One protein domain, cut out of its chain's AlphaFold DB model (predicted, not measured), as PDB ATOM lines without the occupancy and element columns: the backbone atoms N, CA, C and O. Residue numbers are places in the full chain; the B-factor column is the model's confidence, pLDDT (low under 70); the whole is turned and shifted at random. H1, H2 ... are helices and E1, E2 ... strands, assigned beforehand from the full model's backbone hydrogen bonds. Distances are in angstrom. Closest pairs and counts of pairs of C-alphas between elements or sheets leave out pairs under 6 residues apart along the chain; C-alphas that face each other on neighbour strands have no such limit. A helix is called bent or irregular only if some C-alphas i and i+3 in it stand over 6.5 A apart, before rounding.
ATOM      1  N   GLU A  22     -38.559   5.950  44.855       83.19
ATOM      2  CA  GLU A  22     -38.617   4.579  45.374       83.19
ATOM      3  C   GLU A  22     -38.779   4.584  46.898       83.19
ATOM      4  O   GLU A  22     -38.125   5.356  47.606       83.19
ATOM      5  N   ARG A  23     -39.654   3.715  47.416       87.94
ATOM      6  CA  ARG A  23     -39.818   3.490  48.859       87.94
ATOM      7  C   ARG A  23     -39.466   2.048  49.186       87.94
ATOM      8  O   ARG A  23     -39.892   1.145  48.471       87.94
ATOM      9  N   GLY A  24     -38.701   1.843  50.255       89.50
ATOM     10  CA  GLY A  24     -38.279   0.522  50.705       89.50
ATOM     11  C   GLY A  24     -38.595   0.292  52.175       89.50
ATOM     12  O   GLY A  24     -38.315   1.147  53.010       89.50
ATOM     13  N   PHE A  25     -39.148  -0.880  52.473       93.19
ATOM     14  CA  PHE A  25     -39.657  -1.273  53.782       93.19
ATOM     15  C   PHE A  25     -39.135  -2.665  54.156       93.19
ATOM     16  O   PHE A  25     -38.843  -3.492  53.283       93.19
ATOM     17  N   ARG A  26     -39.018  -2.952  55.457       91.81
ATOM     18  CA  ARG A  26     -38.567  -4.260  55.966       91.81
ATOM     19  C   ARG A  26     -39.392  -4.718  57.161       91.81
ATOM     20  O   ARG A  26     -39.913  -3.898  57.914       91.81
ATOM     21  N   GLY A  27     -39.473  -6.035  57.356       84.00
ATOM     22  CA  GLY A  27     -40.122  -6.635  58.525       84.00
ATOM     23  C   GLY A  27     -41.546  -6.105  58.739       84.00
ATOM     24  O   GLY A  27     -42.366  -6.126  57.823       84.00
ATOM     25  N   ALA A  28     -41.835  -5.595  59.937       86.38
ATOM     26  CA  ALA A  28     -43.164  -5.088  60.290       86.38
ATOM     27  C   ALA A  28     -43.643  -3.915  59.410       86.38
ATOM     28  O   ALA A  28     -44.837  -3.799  59.142       86.38
ATOM     29  N   GLU A  29     -42.737  -3.064  58.917       92.50
ATOM     30  CA  GLU A  29     -43.106  -1.971  58.006       92.50
ATOM     31  C   GLU A  29     -43.539  -2.516  56.643       92.50
ATOM     32  O   GLU A  29     -44.559  -2.094  56.101       92.50
ATOM     33  N   ALA A  30     -42.819  -3.518  56.124       92.69
ATOM     34  CA  ALA A  30     -43.205  -4.203  54.892       92.69
ATOM     35  C   ALA A  30     -44.589  -4.850  55.035       92.69
ATOM     36  O   ALA A  30     -45.421  -4.725  54.142       92.69
ATOM     37  N   GLN A  31     -44.875  -5.478  56.181       91.19
ATOM     38  CA  GLN A  31     -46.199  -6.038  56.464       91.19
ATOM     39  C   GLN A  31     -47.299  -4.986  56.414       91.19
ATOM     40  O   GLN A  31     -48.363  -5.247  55.846       91.19
ATOM     41  N   HIS A  32     -47.068  -3.836  57.048       93.62
ATOM     42  CA  HIS A  32     -48.044  -2.762  57.091       93.62
ATOM     43  C   HIS A  32     -48.389  -2.304  55.674       93.62
ATOM     44  O   HIS A  32     -49.557  -2.355  55.290       93.62
ATOM     45  N   GLU A  33     -47.379  -1.954  54.877       96.00
ATOM     46  CA  GLU A  33     -47.574  -1.468  53.510       96.00
ATOM     47  C   GLU A  33     -48.231  -2.525  52.617       96.00
ATOM     48  O   GLU A  33     -49.236  -2.237  51.968       96.00
ATOM     49  N   ILE A  34     -47.760  -3.778  52.652       96.06
ATOM     50  CA  ILE A  34     -48.375  -4.886  51.903       96.06
ATOM     51  C   ILE A  34     -49.849  -5.060  52.297       96.06
ATOM     52  O   ILE A  34     -50.714  -5.215  51.438       96.06
ATOM     53  N   SER A  35     -50.171  -4.995  53.592       94.62
ATOM     54  CA  SER A  35     -51.553  -5.150  54.070       94.62
ATOM     55  C   SER A  35     -52.462  -4.008  53.612       94.62
ATOM     56  O   SER A  35     -53.629  -4.259  53.303       94.62
ATOM     57  N   GLN A  36     -51.937  -2.779  53.534       95.31
ATOM     58  CA  GLN A  36     -52.656  -1.626  52.982       95.31
ATOM     59  C   GLN A  36     -52.915  -1.794  51.480       95.31
ATOM     60  O   GLN A  36     -54.024  -1.533  51.020       95.31
ATOM     61  N   ARG A  37     -51.929  -2.278  50.712       95.69
ATOM     62  CA  ARG A  37     -52.100  -2.551  49.272       95.69
ATOM     63  C   ARG A  37     -53.131  -3.639  48.990       95.69
ATOM     64  O   ARG A  37     -53.811  -3.577  47.973       95.69
ATOM     65  N   LEU A  38     -53.269  -4.598  49.900       97.06
ATOM     66  CA  LEU A  38     -54.231  -5.697  49.817       97.06
ATOM     67  C   LEU A  38     -55.542  -5.403  50.566       97.06
ATOM     68  O   LEU A  38     -56.289  -6.327  50.897       97.06
ATOM     69  N   PHE A  39     -55.831  -4.137  50.887       95.31
ATOM     70  CA  PHE A  39     -57.081  -3.766  51.547       95.31
ATOM     71  C   PHE A  39     -58.292  -4.206  50.711       95.31
ATOM     72  O   PHE A  39     -58.352  -3.969  49.509       95.31
ATOM     73  N   GLY A  40     -59.257  -4.864  51.358       94.56
ATOM     74  CA  GLY A  40     -60.416  -5.466  50.686       94.56
ATOM     75  C   GLY A  40     -60.219  -6.921  50.240       94.56
ATOM     76  O   GLY A  40     -61.204  -7.567  49.898       94.56
ATOM     77  N   PHE A  41     -59.003  -7.476  50.334       96.81
ATOM     78  CA  PHE A  41     -58.687  -8.862  49.957       96.81
ATOM     79  C   PHE A  41     -58.223  -9.682  51.179       96.81
ATOM     80  O   PHE A  41     -57.023  -9.894  51.382       96.81
ATOM     81  N   PRO A  42     -59.143 -10.167  52.038       96.88
ATOM     82  CA  PRO A  42     -58.792 -10.779  53.327       96.88
ATOM     83  C   PRO A  42     -57.954 -12.060  53.202       96.88
ATOM     84  O   PRO A  42     -57.112 -12.334  54.062       96.88
ATOM     85  N   LEU A  43     -58.154 -12.842  52.135       97.88
ATOM     86  CA  LEU A  43     -57.347 -14.034  51.868       97.88
ATOM     87  C   LEU A  43     -55.922 -13.660  51.440       97.88
ATOM     88  O   LEU A  43     -54.969 -14.237  51.962       97.88
ATOM     89  N   ALA A  44     -55.756 -12.636  50.599       97.69
ATOM     90  CA  ALA A  44     -54.434 -12.129  50.227       97.69
ATOM     91  C   ALA A  44     -53.694 -11.524  51.437       97.69
ATOM     92  O   ALA A  44     -52.497 -11.741  51.608       97.69
ATOM     93  N   GLN A  45     -54.405 -10.855  52.351       97.62
ATOM     94  CA  GLN A  45     -53.835 -10.396  53.628       97.62
ATOM     95  C   GLN A  45     -53.468 -11.543  54.585       97.62
ATOM     96  O   GLN A  45     -52.638 -11.387  55.480       97.62
ATOM     97  N   LYS A  46     -54.120 -12.704  54.478       97.31
ATOM     98  CA  LYS A  46     -53.704 -13.904  55.217       97.31
ATOM     99  C   LYS A  46     -52.419 -14.476  54.619       97.31
ATOM    100  O   LYS A  46     -51.506 -14.784  55.378       97.31
ATOM    101  N   LEU A  47     -52.332 -14.540  53.292       97.94
ATOM    102  CA  LEU A  47     -51.127 -14.954  52.579       97.94
ATOM    103  C   LEU A  47     -49.929 -14.048  52.906       97.94
ATOM    104  O   LEU A  47     -48.855 -14.546  53.228       97.94
ATOM    105  N   SER A  48     -50.100 -12.723  52.899       97.12
ATOM    106  CA  SER A  48     -49.002 -11.808  53.234       97.12
ATOM    107  C   SER A  48     -48.474 -11.997  54.658       97.12
ATOM    108  O   SER A  48     -47.272 -11.874  54.889       97.12
ATOM    109  N   ARG A  49     -49.354 -12.338  55.610       96.44
ATOM    110  CA  ARG A  49     -48.967 -12.692  56.982       96.44
ATOM    111  C   ARG A  49     -48.162 -13.984  57.031       96.44
ATOM    112  O   ARG A  49     -47.123 -13.988  57.667       96.44
ATOM    113  N   GLU A  50     -48.587 -15.029  56.323       96.38
ATOM    114  CA  GLU A  50     -47.828 -16.285  56.204       96.38
ATOM    115  C   GLU A  50     -46.415 -16.036  55.654       96.38
ATOM    116  O   GLU A  50     -45.428 -16.497  56.232       96.38
ATOM    117  N   VAL A  51     -46.307 -15.241  54.584       96.62
ATOM    118  CA  VAL A  51     -45.018 -14.874  53.981       96.62
ATOM    119  C   VAL A  51     -44.145 -14.098  54.966       96.62
ATOM    120  O   VAL A  51     -42.967 -14.417  55.136       96.62
ATOM    121  N   LEU A  52     -44.701 -13.109  55.665       94.56
ATOM    122  CA  LEU A  52     -43.946 -12.368  56.667       94.56
ATOM    123  C   LEU A  52     -43.527 -13.242  57.853       94.56
ATOM    124  O   LEU A  52     -42.383 -13.142  58.283       94.56
ATOM    125  N   ASP A  53     -44.414 -14.073  58.392       94.69
ATOM    126  CA  ASP A  53     -44.117 -14.914  59.554       94.69
ATOM    127  C   ASP A  53     -42.950 -15.869  59.259       94.69
ATOM    128  O   ASP A  53     -42.155 -16.179  60.148       94.69
ATOM    129  N   PHE A  54     -42.808 -16.291  57.999       96.25
ATOM    130  CA  PHE A  54     -41.696 -17.115  57.544       96.25
ATOM    131  C   PHE A  54     -40.404 -16.315  57.301       96.25
ATOM    132  O   PHE A  54     -39.343 -16.674  57.816       96.25
ATOM    133  N   TYR A  55     -40.457 -15.237  56.509       95.31
ATOM    134  CA  TYR A  55     -39.249 -14.501  56.104       95.31
ATOM    135  C   TYR A  55     -38.790 -13.452  57.130       95.31
ATOM    136  O   TYR A  55     -37.607 -13.101  57.191       95.31
ATOM    137  N   GLY A  56     -39.699 -12.937  57.953       93.06
ATOM    138  CA  GLY A  56     -39.455 -11.909  58.959       93.06
ATOM    139  C   GLY A  56     -38.688 -10.710  58.398       93.06
ATOM    140  O   GLY A  56     -39.052 -10.120  57.383       93.06
ATOM    141  N   ASN A  57     -37.566 -10.373  59.036       92.75
ATOM    142  CA  ASN A  57     -36.714  -9.249  58.628       92.75
ATOM    143  C   ASN A  57     -35.932  -9.486  57.321       92.75
ATOM    144  O   ASN A  57     -35.297  -8.553  56.820       92.75
ATOM    145  N   HIS A  58     -35.950 -10.705  56.771       93.75
ATOM    146  CA  HIS A  58     -35.392 -10.982  55.447       93.75
ATOM    147  C   HIS A  58     -36.340 -10.570  54.318       93.75
ATOM    148  O   HIS A  58     -35.869 -10.437  53.188       93.75
ATOM    149  N   LEU A  59     -37.629 -10.339  54.606       95.31
ATOM    150  CA  LEU A  59     -38.565  -9.782  53.636       95.31
ATOM    151  C   LEU A  59     -38.281  -8.290  53.433       95.31
ATOM    152  O   LEU A  59     -38.296  -7.494  54.379       95.31
ATOM    153  N   VAL A  60     -38.025  -7.924  52.185       95.44
ATOM    154  CA  VAL A  60     -37.811  -6.557  51.723       95.44
ATOM    155  C   VAL A  60     -38.905  -6.235  50.720       95.44
ATOM    156  O   VAL A  60     -39.079  -6.940  49.731       95.44
ATOM    157  N   TYR A  61     -39.634  -5.161  50.975       96.44
ATOM    158  CA  TYR A  61     -40.689  -4.691  50.094       96.44
ATOM    159  C   TYR A  61     -40.281  -3.336  49.531       96.44
ATOM    160  O   TYR A  61     -40.056  -2.392  50.288       96.44
ATOM    161  N   LEU A  62     -40.128  -3.262  48.213       95.81
ATOM    162  CA  LEU A  62     -39.831  -2.041  47.480       95.81
ATOM    163  C   LEU A  62     -41.022  -1.703  46.593       95.81
ATOM    164  O   LEU A  62     -41.632  -2.592  46.006       95.81
ATOM    165  N   GLU A  63     -41.324  -0.423  46.434       95.00
ATOM    166  CA  GLU A  63     -42.360   0.016  45.505       95.00
ATOM    167  C   GLU A  63     -41.993   1.323  44.806       95.00
ATOM    168  O   GLU A  63     -41.389   2.229  45.391       95.00
ATOM    169  N   SER A  64     -42.365   1.409  43.530       94.62
ATOM    170  CA  SER A  64     -42.060   2.552  42.673       94.62
ATOM    171  C   SER A  64     -42.949   2.578  41.437       94.62
ATOM    172  O   SER A  64     -43.314   1.537  40.897       94.62
ATOM    173  N   ARG A  65     -43.253   3.777  40.930       92.94
ATOM    174  CA  ARG A  65     -43.854   3.943  39.592       92.94
ATOM    175  C   ARG A  65     -42.845   3.728  38.462       92.94
ATOM    176  O   ARG A  65     -43.246   3.542  37.322       92.94
ATOM    177  N   ASN A  66     -41.550   3.782  38.778       92.06
ATOM    178  CA  ASN A  66     -40.468   3.689  37.799       92.06
ATOM    179  C   ASN A  66     -40.005   2.247  37.562       92.06
ATOM    180  O   ASN A  66     -39.169   2.021  36.689       92.06
ATOM    181  N   PHE A  67     -40.505   1.277  38.334       89.69
ATOM    182  CA  PHE A  67     -40.196  -0.122  38.066       89.69
ATOM    183  C   PHE A  67     -40.823  -0.553  36.736       89.69
ATOM    184  O   PHE A  67     -41.975  -0.203  36.468       89.69
ATOM    185  N   PRO A  68     -40.084  -1.298  35.892       86.69
ATOM    186  CA  PRO A  68     -40.589  -1.733  34.592       86.69
ATOM    187  C   PRO A  68     -41.718  -2.759  34.730       86.69
ATOM    188  O   PRO A  68     -42.610  -2.809  33.890       86.69
ATOM    189  N   SER A  69     -41.678  -3.565  35.790       88.06
ATOM    190  CA  SER A  69     -42.682  -4.574  36.116       88.06
ATOM    191  C   SER A  69     -42.642  -4.888  37.609       88.06
ATOM    192  O   SER A  69     -41.687  -4.520  38.300       88.06
ATOM    193  N   THR A  70     -43.691  -5.547  38.092       91.12
ATOM    194  CA  THR A  70     -43.706  -6.137  39.431       91.12
ATOM    195  C   THR A  70     -42.992  -7.484  39.394       91.12
ATOM    196  O   THR A  70     -43.257  -8.263  38.483       91.12
ATOM    197  N   ILE A  71     -42.087  -7.732  40.344       92.69
ATOM    198  CA  ILE A  71     -41.299  -8.971  40.420       92.69
ATOM    199  C   ILE A  71     -41.000  -9.371  41.867       92.69
ATOM    200  O   ILE A  71     -40.892  -8.518  42.755       92.69
ATOM    201  N   PHE A  72     -40.753 -10.661  42.080       93.56
ATOM    202  CA  PHE A  72     -40.085 -11.180  43.266       93.56
ATOM    203  C   PHE A  72     -38.629 -11.567  42.975       93.56
ATOM    204  O   PHE A  72     -38.246 -11.909  41.857       93.56
ATOM    205  N   THR A  73     -37.784 -11.541  44.003       92.62
ATOM    206  CA  THR A  73     -36.406 -12.036  43.919       92.62
ATOM    207  C   THR A  73     -35.989 -12.690  45.228       92.62
ATOM    208  O   THR A  73     -36.143 -12.113  46.302       92.62
ATOM    209  N   LEU A  74     -35.378 -13.873  45.153       92.69
ATOM    210  CA  LEU A  74     -34.655 -14.464  46.280       92.69
ATOM    211  C   LEU A  74     -33.157 -14.266  46.090       92.69
ATOM    212  O   LEU A  74     -32.563 -14.761  45.135       92.69
ATOM    213  N   ARG A  75     -32.524 -13.546  47.020       92.00
ATOM    214  CA  ARG A  75     -31.078 -13.312  46.988       92.00
ATOM    215  C   ARG A  75     -30.366 -14.315  47.876       92.00
ATOM    216  O   ARG A  75     -30.500 -14.279  49.099       92.00
ATOM    217  N   LEU A  76     -29.537 -15.155  47.265       90.19
ATOM    218  CA  LEU A  76     -28.687 -16.111  47.966       90.19
ATOM    219  C   LEU A  76     -27.216 -15.677  47.932       90.19
ATOM    220  O   LEU A  76     -26.717 -15.126  46.951       90.19
ATOM    221  N   GLN A  77     -26.491 -15.938  49.016       90.19
ATOM    222  CA  GLN A  77     -25.055 -16.189  48.929       90.19
ATOM    223  C   GLN A  77     -24.864 -17.692  48.760       90.19
ATOM    224  O   GLN A  77     -25.549 -18.447  49.434       90.19
ATOM    225  N   HIS A  78     -23.950 -18.127  47.891       85.88
ATOM    226  CA  HIS A  78     -23.765 -19.560  47.594       85.88
ATOM    227  C   HIS A  78     -22.536 -20.186  48.268       85.88
ATOM    228  O   HIS A  78     -22.409 -21.413  48.308       85.88
ATOM    229  N   GLN A  79     -21.623 -19.355  48.785       86.81
ATOM    230  CA  GLN A  79     -20.388 -19.775  49.449       86.81
ATOM    231  C   GLN A  79     -20.082 -18.867  50.662       86.81
ATOM    232  O   GLN A  79     -19.617 -17.740  50.479       86.81
ATOM    233  N   PRO A  80     -20.368 -19.315  51.904       87.69
ATOM    234  CA  PRO A  80     -21.279 -20.421  52.241       87.69
ATOM    235  C   PRO A  80     -22.716 -20.127  51.775       87.69
ATOM    236  O   PRO A  80     -23.040 -18.977  51.470       87.69
ATOM    237  N   ILE A  81     -23.566 -21.157  51.693       89.88
ATOM    238  CA  ILE A  81     -24.964 -20.959  51.305       89.88
ATOM    239  C   ILE A  81     -25.749 -20.260  52.423       89.88
ATOM    240  O   ILE A  81     -25.736 -20.718  53.563       89.88
ATOM    241  N   PHE A  82     -26.407 -19.142  52.114       91.00
ATOM    242  CA  PHE A  82     -27.386 -18.511  53.004       91.00
ATOM    243  C   PHE A  82     -28.335 -17.566  52.262       91.00
ATOM    244  O   PHE A  82     -27.994 -16.991  51.226       91.00
ATOM    245  N   LEU A  83     -29.520 -17.363  52.841       93.81
ATOM    246  CA  LEU A  83     -30.512 -16.401  52.365       93.81
ATOM    247  C   LEU A  83     -30.128 -14.977  52.795       93.81
ATOM    248  O   LEU A  83     -30.029 -14.690  53.988       93.81
ATOM    249  N   LYS A  84     -29.940 -14.074  51.829       93.88
ATOM    250  CA  LYS A  84     -29.749 -12.638  52.091       93.88
ATOM    251  C   LYS A  84     -31.094 -11.952  52.301       93.88
ATOM    252  O   LYS A  84     -31.318 -11.350  53.352       93.88
ATOM    253  N   SER A  85     -31.980 -12.069  51.321       94.06
ATOM    254  CA  SER A  85     -33.287 -11.411  51.308       94.06
ATOM    255  C   SER A  85     -34.283 -12.154  50.423       94.06
ATOM    256  O   SER A  85     -33.899 -12.819  49.458       94.06
ATOM    257  N   ALA A  86     -35.559 -12.001  50.764       95.25
ATOM    258  CA  ALA A  86     -36.692 -12.202  49.874       95.25
ATOM    259  C   ALA A  86     -37.250 -10.821  49.535       95.25
ATOM    260  O   ALA A  86     -37.603 -10.060  50.430       95.25
ATOM    261  N   GLU A  87     -37.253 -10.467  48.260       95.62
ATOM    262  CA  GLU A  87     -37.582  -9.137  47.768       95.62
ATOM    263  C   GLU A  87     -38.862  -9.183  46.939       95.62
ATOM    264  O   GLU A  87     -39.008 -10.058  46.093       95.62
ATOM    265  N   ILE A  88     -39.754  -8.219  47.161       96.31
ATOM    266  CA  ILE A  88     -40.850  -7.883  46.247       96.31
ATOM    267  C   ILE A  88     -40.612  -6.457  45.773       96.31
ATOM    268  O   ILE A  88     -40.446  -5.556  46.596       96.31
ATOM    269  N   HIS A  89     -40.581  -6.257  44.461       95.50
ATOM    270  CA  HIS A  89     -40.481  -4.948  43.826       95.50
ATOM    271  C   HIS A  89     -41.818  -4.689  43.140       95.50
ATOM    272  O   HIS A  89     -42.096  -5.267  42.096       95.50
ATOM    273  N   LEU A  90     -42.674  -3.867  43.746       96.06
ATOM    274  CA  LEU A  90     -44.023  -3.598  43.259       96.06
ATOM    275  C   LEU A  90     -44.058  -2.363  42.358       96.06
ATOM    276  O   LEU A  90     -43.743  -1.247  42.787       96.06
ATOM    277  N   GLN A  91     -44.497  -2.554  41.117       94.25
ATOM    278  CA  GLN A  91     -44.782  -1.456  40.206       94.25
ATOM    279  C   GLN A  91     -46.087  -0.764  40.611       94.25
ATOM    280  O   GLN A  91     -47.158  -1.369  40.657       94.25
ATOM    281  N   LEU A  92     -46.001   0.534  40.879       92.44
ATOM    282  CA  LEU A  92     -47.153   1.385  41.163       92.44
ATOM    283  C   LEU A  92     -47.659   2.082  39.895       92.44
ATOM    284  O   LEU A  92     -46.934   2.238  38.918       92.44
ATOM    285  N   GLY A  93     -48.881   2.613  39.960       88.12
ATOM    286  CA  GLY A  93     -49.466   3.401  38.868       88.12
ATOM    287  C   GLY A  93     -50.232   2.575  37.835       88.12
ATOM    288  O   GLY A  93     -50.689   3.141  36.848       88.12
ATOM    289  N   THR A  94     -50.403   1.278  38.085       87.00
ATOM    290  CA  THR A  94     -51.341   0.410  37.371       87.00
ATOM    291  C   THR A  94     -52.648   0.290  38.163       87.00
ATOM    292  O   THR A  94     -52.712   0.635  39.345       87.00
ATOM    293  N   ASP A  95     -53.707  -0.187  37.521       87.44
ATOM    294  CA  ASP A  95     -54.979  -0.555  38.156       87.44
ATOM    295  C   ASP A  95     -54.938  -1.941  38.826       87.44
ATOM    296  O   ASP A  95     -55.850  -2.286  39.568       87.44
ATOM    297  N   ARG A  96     -53.850  -2.696  38.623       88.94
ATOM    298  CA  ARG A  96     -53.661  -4.092  39.057       88.94
ATOM    299  C   ARG A  96     -52.642  -4.260  40.188       88.94
ATOM    300  O   ARG A  96     -51.952  -5.273  40.274       88.94
ATOM    301  N   VAL A  97     -52.471  -3.238  41.026       94.25
ATOM    302  CA  VAL A  97     -51.432  -3.224  42.077       94.25
ATOM    303  C   VAL A  97     -51.650  -4.342  43.104       94.25
ATOM    304  O   VAL A  97     -50.686  -4.987  43.512       94.25
ATOM    305  N   ALA A  98     -52.896  -4.584  43.522       96.00
ATOM    306  CA  ALA A  98     -53.209  -5.618  44.509       96.00
ATOM    307  C   ALA A  98     -53.021  -7.026  43.927       96.00
ATOM    308  O   ALA A  98     -52.424  -7.883  44.577       96.00
ATOM    309  N   GLU A  99     -53.470  -7.235  42.688       95.19
ATOM    310  CA  GLU A  99     -53.287  -8.464  41.919       95.19
ATOM    311  C   GLU A  99     -51.806  -8.793  41.756       95.19
ATOM    312  O   GLU A  99     -51.375  -9.886  42.114       95.19
ATOM    313  N   ALA A 100     -51.015  -7.838  41.260       94.56
ATOM    314  CA  ALA A 100     -49.588  -8.031  41.037       94.56
ATOM    315  C   ALA A 100     -48.859  -8.346  42.350       94.56
ATOM    316  O   ALA A 100     -48.041  -9.256  42.406       94.56
ATOM    317  N   LEU A 101     -49.203  -7.662  43.445       97.19
ATOM    318  CA  LEU A 101     -48.627  -7.964  44.753       97.19
ATOM    319  C   LEU A 101     -49.002  -9.368  45.251       97.19
ATOM    320  O   LEU A 101     -48.146 -10.084  45.771       97.19
ATOM    321  N   ALA A 102     -50.264  -9.774  45.109       97.62
ATOM    322  CA  ALA A 102     -50.705 -11.114  45.488       97.62
ATOM    323  C   ALA A 102     -50.011 -12.205  44.658       97.62
ATOM    324  O   ALA A 102     -49.656 -13.249  45.204       97.62
ATOM    325  N   HIS A 103     -49.765 -11.937  43.375       96.38
ATOM    326  CA  HIS A 103     -49.013 -12.808  42.474       96.38
ATOM    327  C   HIS A 103     -47.593 -13.075  42.987       96.38
ATOM    328  O   HIS A 103     -47.202 -14.229  43.155       96.38
ATOM    329  N   GLU A 104     -46.849 -12.025  43.343       96.75
ATOM    330  CA  GLU A 104     -45.490 -12.182  43.885       96.75
ATOM    331  C   GLU A 104     -45.470 -12.865  45.259       96.75
ATOM    332  O   GLU A 104     -44.547 -13.617  45.584       96.75
ATOM    333  N   LEU A 105     -46.502 -12.645  46.080       98.19
ATOM    334  CA  LEU A 105     -46.639 -13.342  47.358       98.19
ATOM    335  C   LEU A 105     -46.850 -14.851  47.170       98.19
ATOM    336  O   LEU A 105     -46.294 -15.630  47.946       98.19
ATOM    337  N   LEU A 106     -47.610 -15.273  46.154       98.31
ATOM    338  CA  LEU A 106     -47.782 -16.692  45.825       98.31
ATOM    339  C   LEU A 106     -46.460 -17.331  45.396       98.31
ATOM    340  O   LEU A 106     -46.121 -18.412  45.873       98.31
ATOM    341  N   HIS A 107     -45.659 -16.632  44.590       96.88
ATOM    342  CA  HIS A 107     -44.313 -17.089  44.243       96.88
ATOM    343  C   HIS A 107     -43.424 -17.285  45.472       96.88
ATOM    344  O   HIS A 107     -42.816 -18.343  45.634       96.88
ATOM    345  N   LEU A 108     -43.390 -16.316  46.392       96.88
ATOM    346  CA  LEU A 108     -42.624 -16.458  47.635       96.88
ATOM    347  C   LEU A 108     -43.133 -17.594  48.531       96.88
ATOM    348  O   LEU A 108     -42.330 -18.215  49.238       96.88
ATOM    349  N   ARG A 109     -44.441 -17.872  48.499       97.88
ATOM    350  CA  ARG A 109     -45.072 -18.959  49.254       97.88
ATOM    351  C   ARG A 109     -44.597 -20.335  48.798       97.88
ATOM    352  O   ARG A 109     -44.465 -21.217  49.640       97.88
ATOM    353  N   LEU A 110     -44.264 -20.532  47.521       97.44
ATOM    354  CA  LEU A 110     -43.755 -21.825  47.040       97.44
ATOM    355  C   LEU A 110     -42.538 -22.305  47.854       97.44
ATOM    356  O   LEU A 110     -42.465 -23.462  48.258       97.44
ATOM    357  N   PHE A 111     -41.620 -21.411  48.212       96.44
ATOM    358  CA  PHE A 111     -40.455 -21.789  49.021       96.44
ATOM    359  C   PHE A 111     -40.816 -22.102  50.480       96.44
ATOM    360  O   PHE A 111     -40.168 -22.943  51.098       96.44
ATOM    361  N   ILE A 112     -41.877 -21.486  51.016       96.81
ATOM    362  CA  ILE A 112     -42.446 -21.822  52.337       96.81
ATOM    363  C   ILE A 112     -43.009 -23.246  52.317       96.81
ATOM    364  O   ILE A 112     -42.845 -23.995  53.277       96.81
ATOM    365  N   LEU A 113     -43.620 -23.633  51.195       96.81
ATOM    366  CA  LEU A 113     -44.134 -24.980  50.944       96.81
ATOM    367  C   LEU A 113     -43.025 -26.001  50.622       96.81
ATOM    368  O   LEU A 113     -43.318 -27.170  50.386       96.81
ATOM    369  N   GLY A 114     -41.756 -25.589  50.645       96.06
ATOM    370  CA  GLY A 114     -40.603 -26.470  50.480       96.06
ATOM    371  C   GLY A 114     -40.144 -26.672  49.037       96.06
ATOM    372  O   GLY A 114     -39.236 -27.476  48.818       96.06
ATOM    373  N   PHE A 115     -40.711 -25.954  48.059       96.56
ATOM    374  CA  PHE A 115     -40.228 -26.016  46.679       96.56
ATOM    375  C   PHE A 115     -38.812 -25.423  46.578       96.56
ATOM    376  O   PHE A 115     -38.585 -24.296  47.026       96.56
ATOM    377  N   PRO A 116     -37.833 -26.156  46.019       95.06
ATOM    378  CA  PRO A 116     -36.452 -25.693  45.950       95.06
ATOM    379  C   PRO A 116     -36.165 -24.794  44.735       95.06
ATOM    380  O   PRO A 116     -36.842 -24.831  43.710       95.06
ATOM    381  N   LEU A 117     -35.088 -24.020  44.849       92.69
ATOM    382  CA  LEU A 117     -34.481 -23.168  43.827       92.69
ATOM    383  C   LEU A 117     -33.372 -23.921  43.093       92.69
ATOM    384  O   LEU A 117     -32.545 -24.567  43.738       92.69
ATOM    385  N   GLY A 118     -33.290 -23.776  41.771       91.69
ATOM    386  CA  GLY A 118     -32.125 -24.223  41.005       91.69
ATOM    387  C   GLY A 118     -30.916 -23.309  41.250       91.69
ATOM    388  O   GLY A 118     -31.002 -22.103  41.048       91.69
ATOM    389  N   GLU A 119     -29.783 -23.868  41.684       87.38
ATOM    390  CA  GLU A 119     -28.560 -23.111  42.021       87.38
ATOM    391  C   GLU A 119     -27.503 -23.114  40.915       87.38
ATOM    392  O   GLU A 119     -26.734 -22.163  40.789       87.38
ATOM    393  N   ARG A 275     -33.159 -25.454  49.121       95.12
ATOM    394  CA  ARG A 275     -34.448 -25.149  49.753       95.12
ATOM    395  C   ARG A 275     -34.294 -24.002  50.738       95.12
ATOM    396  O   ARG A 275     -33.219 -23.828  51.317       95.12
ATOM    397  N   ILE A 276     -35.372 -23.257  50.955       95.69
ATOM    398  CA  ILE A 276     -35.466 -22.320  52.073       95.69
ATOM    399  C   ILE A 276     -36.245 -23.007  53.189       95.69
ATOM    400  O   ILE A 276     -37.314 -23.556  52.952       95.69
ATOM    401  N   GLU A 277     -35.711 -22.996  54.402       95.06
ATOM    402  CA  GLU A 277     -36.368 -23.593  55.564       95.06
ATOM    403  C   GLU A 277     -36.152 -22.765  56.829       95.06
ATOM    404  O   GLU A 277     -35.287 -21.890  56.880       95.06
ATOM    405  N   LEU A 278     -36.945 -23.032  57.868       94.44
ATOM    406  CA  LEU A 278     -36.760 -22.403  59.170       94.44
ATOM    407  C   LEU A 278     -35.727 -23.178  59.988       94.44
ATOM    408  O   LEU A 278     -35.878 -24.364  60.267       94.44
ATOM    409  N   SER A 279     -34.703 -22.465  60.441       92.25
ATOM    410  CA  SER A 279     -33.789 -22.951  61.475       92.25
ATOM    411  C   SER A 279     -34.522 -23.247  62.794       92.25
ATOM    412  O   SER A 279     -35.622 -22.731  63.021       92.25
ATOM    413  N   PRO A 280     -33.897 -23.975  63.742       90.56
ATOM    414  CA  PRO A 280     -34.458 -24.174  65.083       90.56
ATOM    415  C   PRO A 280     -34.798 -22.866  65.819       90.56
ATOM    416  O   PRO A 280     -35.694 -22.838  66.657       90.56
ATOM    417  N   GLN A 281     -34.115 -21.761  65.492       90.81
ATOM    418  CA  GLN A 281     -34.389 -20.422  66.024       90.81
ATOM    419  C   GLN A 281     -35.477 -19.666  65.240       90.81
ATOM    420  O   GLN A 281     -35.610 -18.455  65.407       90.81
ATOM    421  N   LYS A 282     -36.240 -20.353  64.378       89.75
ATOM    422  CA  LYS A 282     -37.297 -19.790  63.520       89.75
ATOM    423  C   LYS A 282     -36.818 -18.661  62.603       89.75
ATOM    424  O   LYS A 282     -37.561 -17.731  62.312       89.75
ATOM    425  N   LYS A 283     -35.562 -18.728  62.156       91.62
ATOM    426  CA  LYS A 283     -35.020 -17.827  61.129       91.62
ATOM    427  C   LYS A 283     -34.937 -18.554  59.793       91.62
ATOM    428  O   LYS A 283     -34.445 -19.688  59.808       91.62
ATOM    429  N   PRO A 284     -35.347 -17.931  58.679       94.06
ATOM    430  CA  PRO A 284     -35.226 -18.539  57.364       94.06
ATOM    431  C   PRO A 284     -33.746 -18.721  57.005       94.06
ATOM    432  O   PRO A 284     -32.914 -17.840  57.229       94.06
ATOM    433  N   MET A 285     -33.411 -19.880  56.455       94.44
ATOM    434  CA  MET A 285     -32.079 -20.229  55.977       94.44
ATOM    435  C   MET A 285     -32.169 -20.990  54.661       94.44
ATOM    436  O   MET A 285     -33.149 -21.677  54.399       94.44
ATOM    437  N   ALA A 286     -31.134 -20.854  53.837       95.12
ATOM    438  CA  ALA A 286     -30.996 -21.627  52.613       95.12
ATOM    439  C   ALA A 286     -30.127 -22.856  52.886       95.12
ATOM    440  O   ALA A 286     -29.054 -22.728  53.479       95.12
ATOM    441  N   VAL A 287     -30.577 -24.025  52.438       94.12
ATOM    442  CA  VAL A 287     -29.871 -25.298  52.608       94.12
ATOM    443  C   VAL A 287     -29.762 -25.987  51.259       94.12
ATOM    444  O   VAL A 287     -30.756 -26.155  50.553       94.12
ATOM    445  N   ARG A 288     -28.538 -26.378  50.896       93.12
ATOM    446  CA  ARG A 288     -28.272 -27.102  49.655       93.12
ATOM    447  C   ARG A 288     -28.786 -28.529  49.777       93.12
ATOM    448  O   ARG A 288     -28.532 -29.200  50.776       93.12
ATOM    449  N   LEU A 289     -29.482 -28.988  48.749       90.75
ATOM    450  CA  LEU A 289     -29.910 -30.370  48.636       90.75
ATOM    451  C   LEU A 289     -28.733 -31.217  48.150       90.75
ATOM    452  O   LEU A 289     -28.074 -30.880  47.164       90.75
ATOM    453  N   GLU A 290     -28.458 -32.311  48.858       78.38
ATOM    454  CA  GLU A 290     -27.414 -33.256  48.467       78.38
ATOM    455  C   GLU A 290     -27.718 -33.850  47.078       78.38
ATOM    456  O   GLU A 290     -28.876 -34.179  46.800       78.38
ATOM    457  N   PRO A 291     -26.709 -34.086  46.217       61.16
ATOM    458  CA  PRO A 291     -26.906 -34.588  44.852       61.16
ATOM    459  C   PRO A 291     -27.595 -35.958  44.746       61.16
ATOM    460  O   PRO A 291     -27.901 -36.411  43.645       61.16
ATOM    461  N   ARG A 292     -27.848 -36.637  45.874       50.97
ATOM    462  CA  ARG A 292     -28.475 -37.967  45.940       50.97
ATOM    463  C   ARG A 292     -29.890 -38.015  45.352       50.97
ATOM    464  O   ARG A 292     -30.378 -39.107  45.092       50.97
ATOM    465  N   PHE A 293     -30.513 -36.863  45.096       45.84
ATOM    466  CA  PHE A 293     -31.802 -36.755  44.407       45.84
ATOM    467  C   PHE A 293     -31.702 -36.778  42.868       45.84
ATOM    468  O   PHE A 293     -32.726 -36.727  42.195       45.84
ATOM    469  N   PHE A 294     -30.497 -36.891  42.292       47.28
ATOM    470  CA  PHE A 294     -30.271 -36.848  40.840       47.28
ATOM    471  C   PHE A 294     -29.558 -38.109  40.335       47.28
ATOM    472  O   PHE A 294     -28.560 -38.042  39.619       47.28
ATOM    473  N   LEU A 295     -30.045 -39.288  40.724       37.38
ATOM    474  CA  LEU A 295     -29.588 -40.543  40.129       37.38
ATOM    475  C   LEU A 295     -30.190 -40.675  38.727       37.38
ATOM    476  O   LEU A 295     -31.309 -41.150  38.587       37.38
ATOM    477  N   ASN A 296     -29.467 -40.209  37.703       39.53
ATOM    478  CA  ASN A 296     -28.777 -41.103  36.766       39.53
ATOM    479  C   ASN A 296     -28.034 -40.280  35.673       39.53
ATOM    480  O   ASN A 296     -28.673 -39.638  34.837       39.53
ATOM    481  N   PRO A 297     -26.690 -40.267  35.650       37.16
ATOM    482  CA  PRO A 297     -25.910 -39.494  34.689       37.16
ATOM    483  C   PRO A 297     -25.701 -40.182  33.331       37.16
ATOM    484  O   PRO A 297     -24.933 -39.657  32.542       37.16
ATOM    485  N   GLU A 298     -26.348 -41.309  33.016       38.56
ATOM    486  CA  GLU A 298     -26.094 -42.073  31.771       38.56
ATOM    487  C   GLU A 298     -27.069 -41.782  30.606       38.56
ATOM    488  O   GLU A 298     -26.957 -42.365  29.536       38.56
TER     489      GLU A 298
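This is residues 22 to 119 and 275 to 298 of the 321 residues of an uncharacterized protein of Deltaproteobacteria bacterium (UniProt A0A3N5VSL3). A twisted four-stranded sheet is covered on one face by three helices, its other face left bare. A small hairpin, E6 and E7, packs on one end, against the beginning of E4 and the last turn of H3, and a tail, residues 290 to 298, sticks out beyond it. The printed part has 122 residues, in the order E1 H1 H2 E2 E3 E4 H3 E5 E6 E7, of mixed class; the larger sheet runs E1, E2, E4, E3 and is mixed. It is compact, with a radius of gyration of the C-alphas of 15.6 A, spanning 50 by 34 by 26 A.

E1, residues 23 to 26, is antiparallel to E2, residues 59 to 64, with N 25 and O 61 at 2.8 A. E2 is parallel to E4, residues 81 to 91, with N 62 and O 88 at 2.8 A. E4 forms a hairpin with E3, residues 71 to 78, with N 73 and O 87 at 2.8 A. The sheet is twisted, its C-alphas up to 4.3 A off the best plane. H1, residues 27 to 37, and H3, residues 97 to 112, are on the same face, two layers, helices over a sheet, at heights of 8.4 A and 9.0 A. H3 runs along the strands, at 6 degrees to E3 on the local plane. H2, residues 42 to 58, is on that face too; it is irregular, C-alphas 54 and 57 being 9.4 A apart, with a kink of 53 degrees near residue 52. H1 and H2, a helical hairpin, touch at a shallow tilt of 23 degrees, the closest C-alphas being those of Gly 27 and Asn 57, 4.3 A. H2 and H3 touch at a steep tilt of 55 degrees, closest at Ala 44 and Ala 102, C-alphas 6.1 A apart. In H1 each O i to N i+4 pair is within hydrogen-bond range, in H2 11 of 13 and in H3 10 of 12. E6, residues 275 to 278, and E7, residues 284 to 288, form a hairpin, with N 285 and O 277 at 2.8 A; the closest C-alphas of E4 and E7, Phe 82 and Ala 286, are 4.8 A apart. E5, residues 117 to 119, pairs with no named strand.

E1 begins at C-alpha 23 (-39.818, 3.490, 48.859). H1 is 15.7 A long, H2 23.5 A, E2 16.9 A, E3 21.7 A, E4 29.9 A and H3 23.1 A. E7, 13.5 A long, ends at C-alpha 288 (-28.272, -27.102, 49.655).

The farthest C-alphas, Gly 40 and Glu 298, are 53.6 A apart. Residues 120 to 274 are not printed; C-alphas 119 and 275 are 9.9 A apart across the cut. Of the links printed whole, none is long. Residues 291 to 298 have pLDDT under 70.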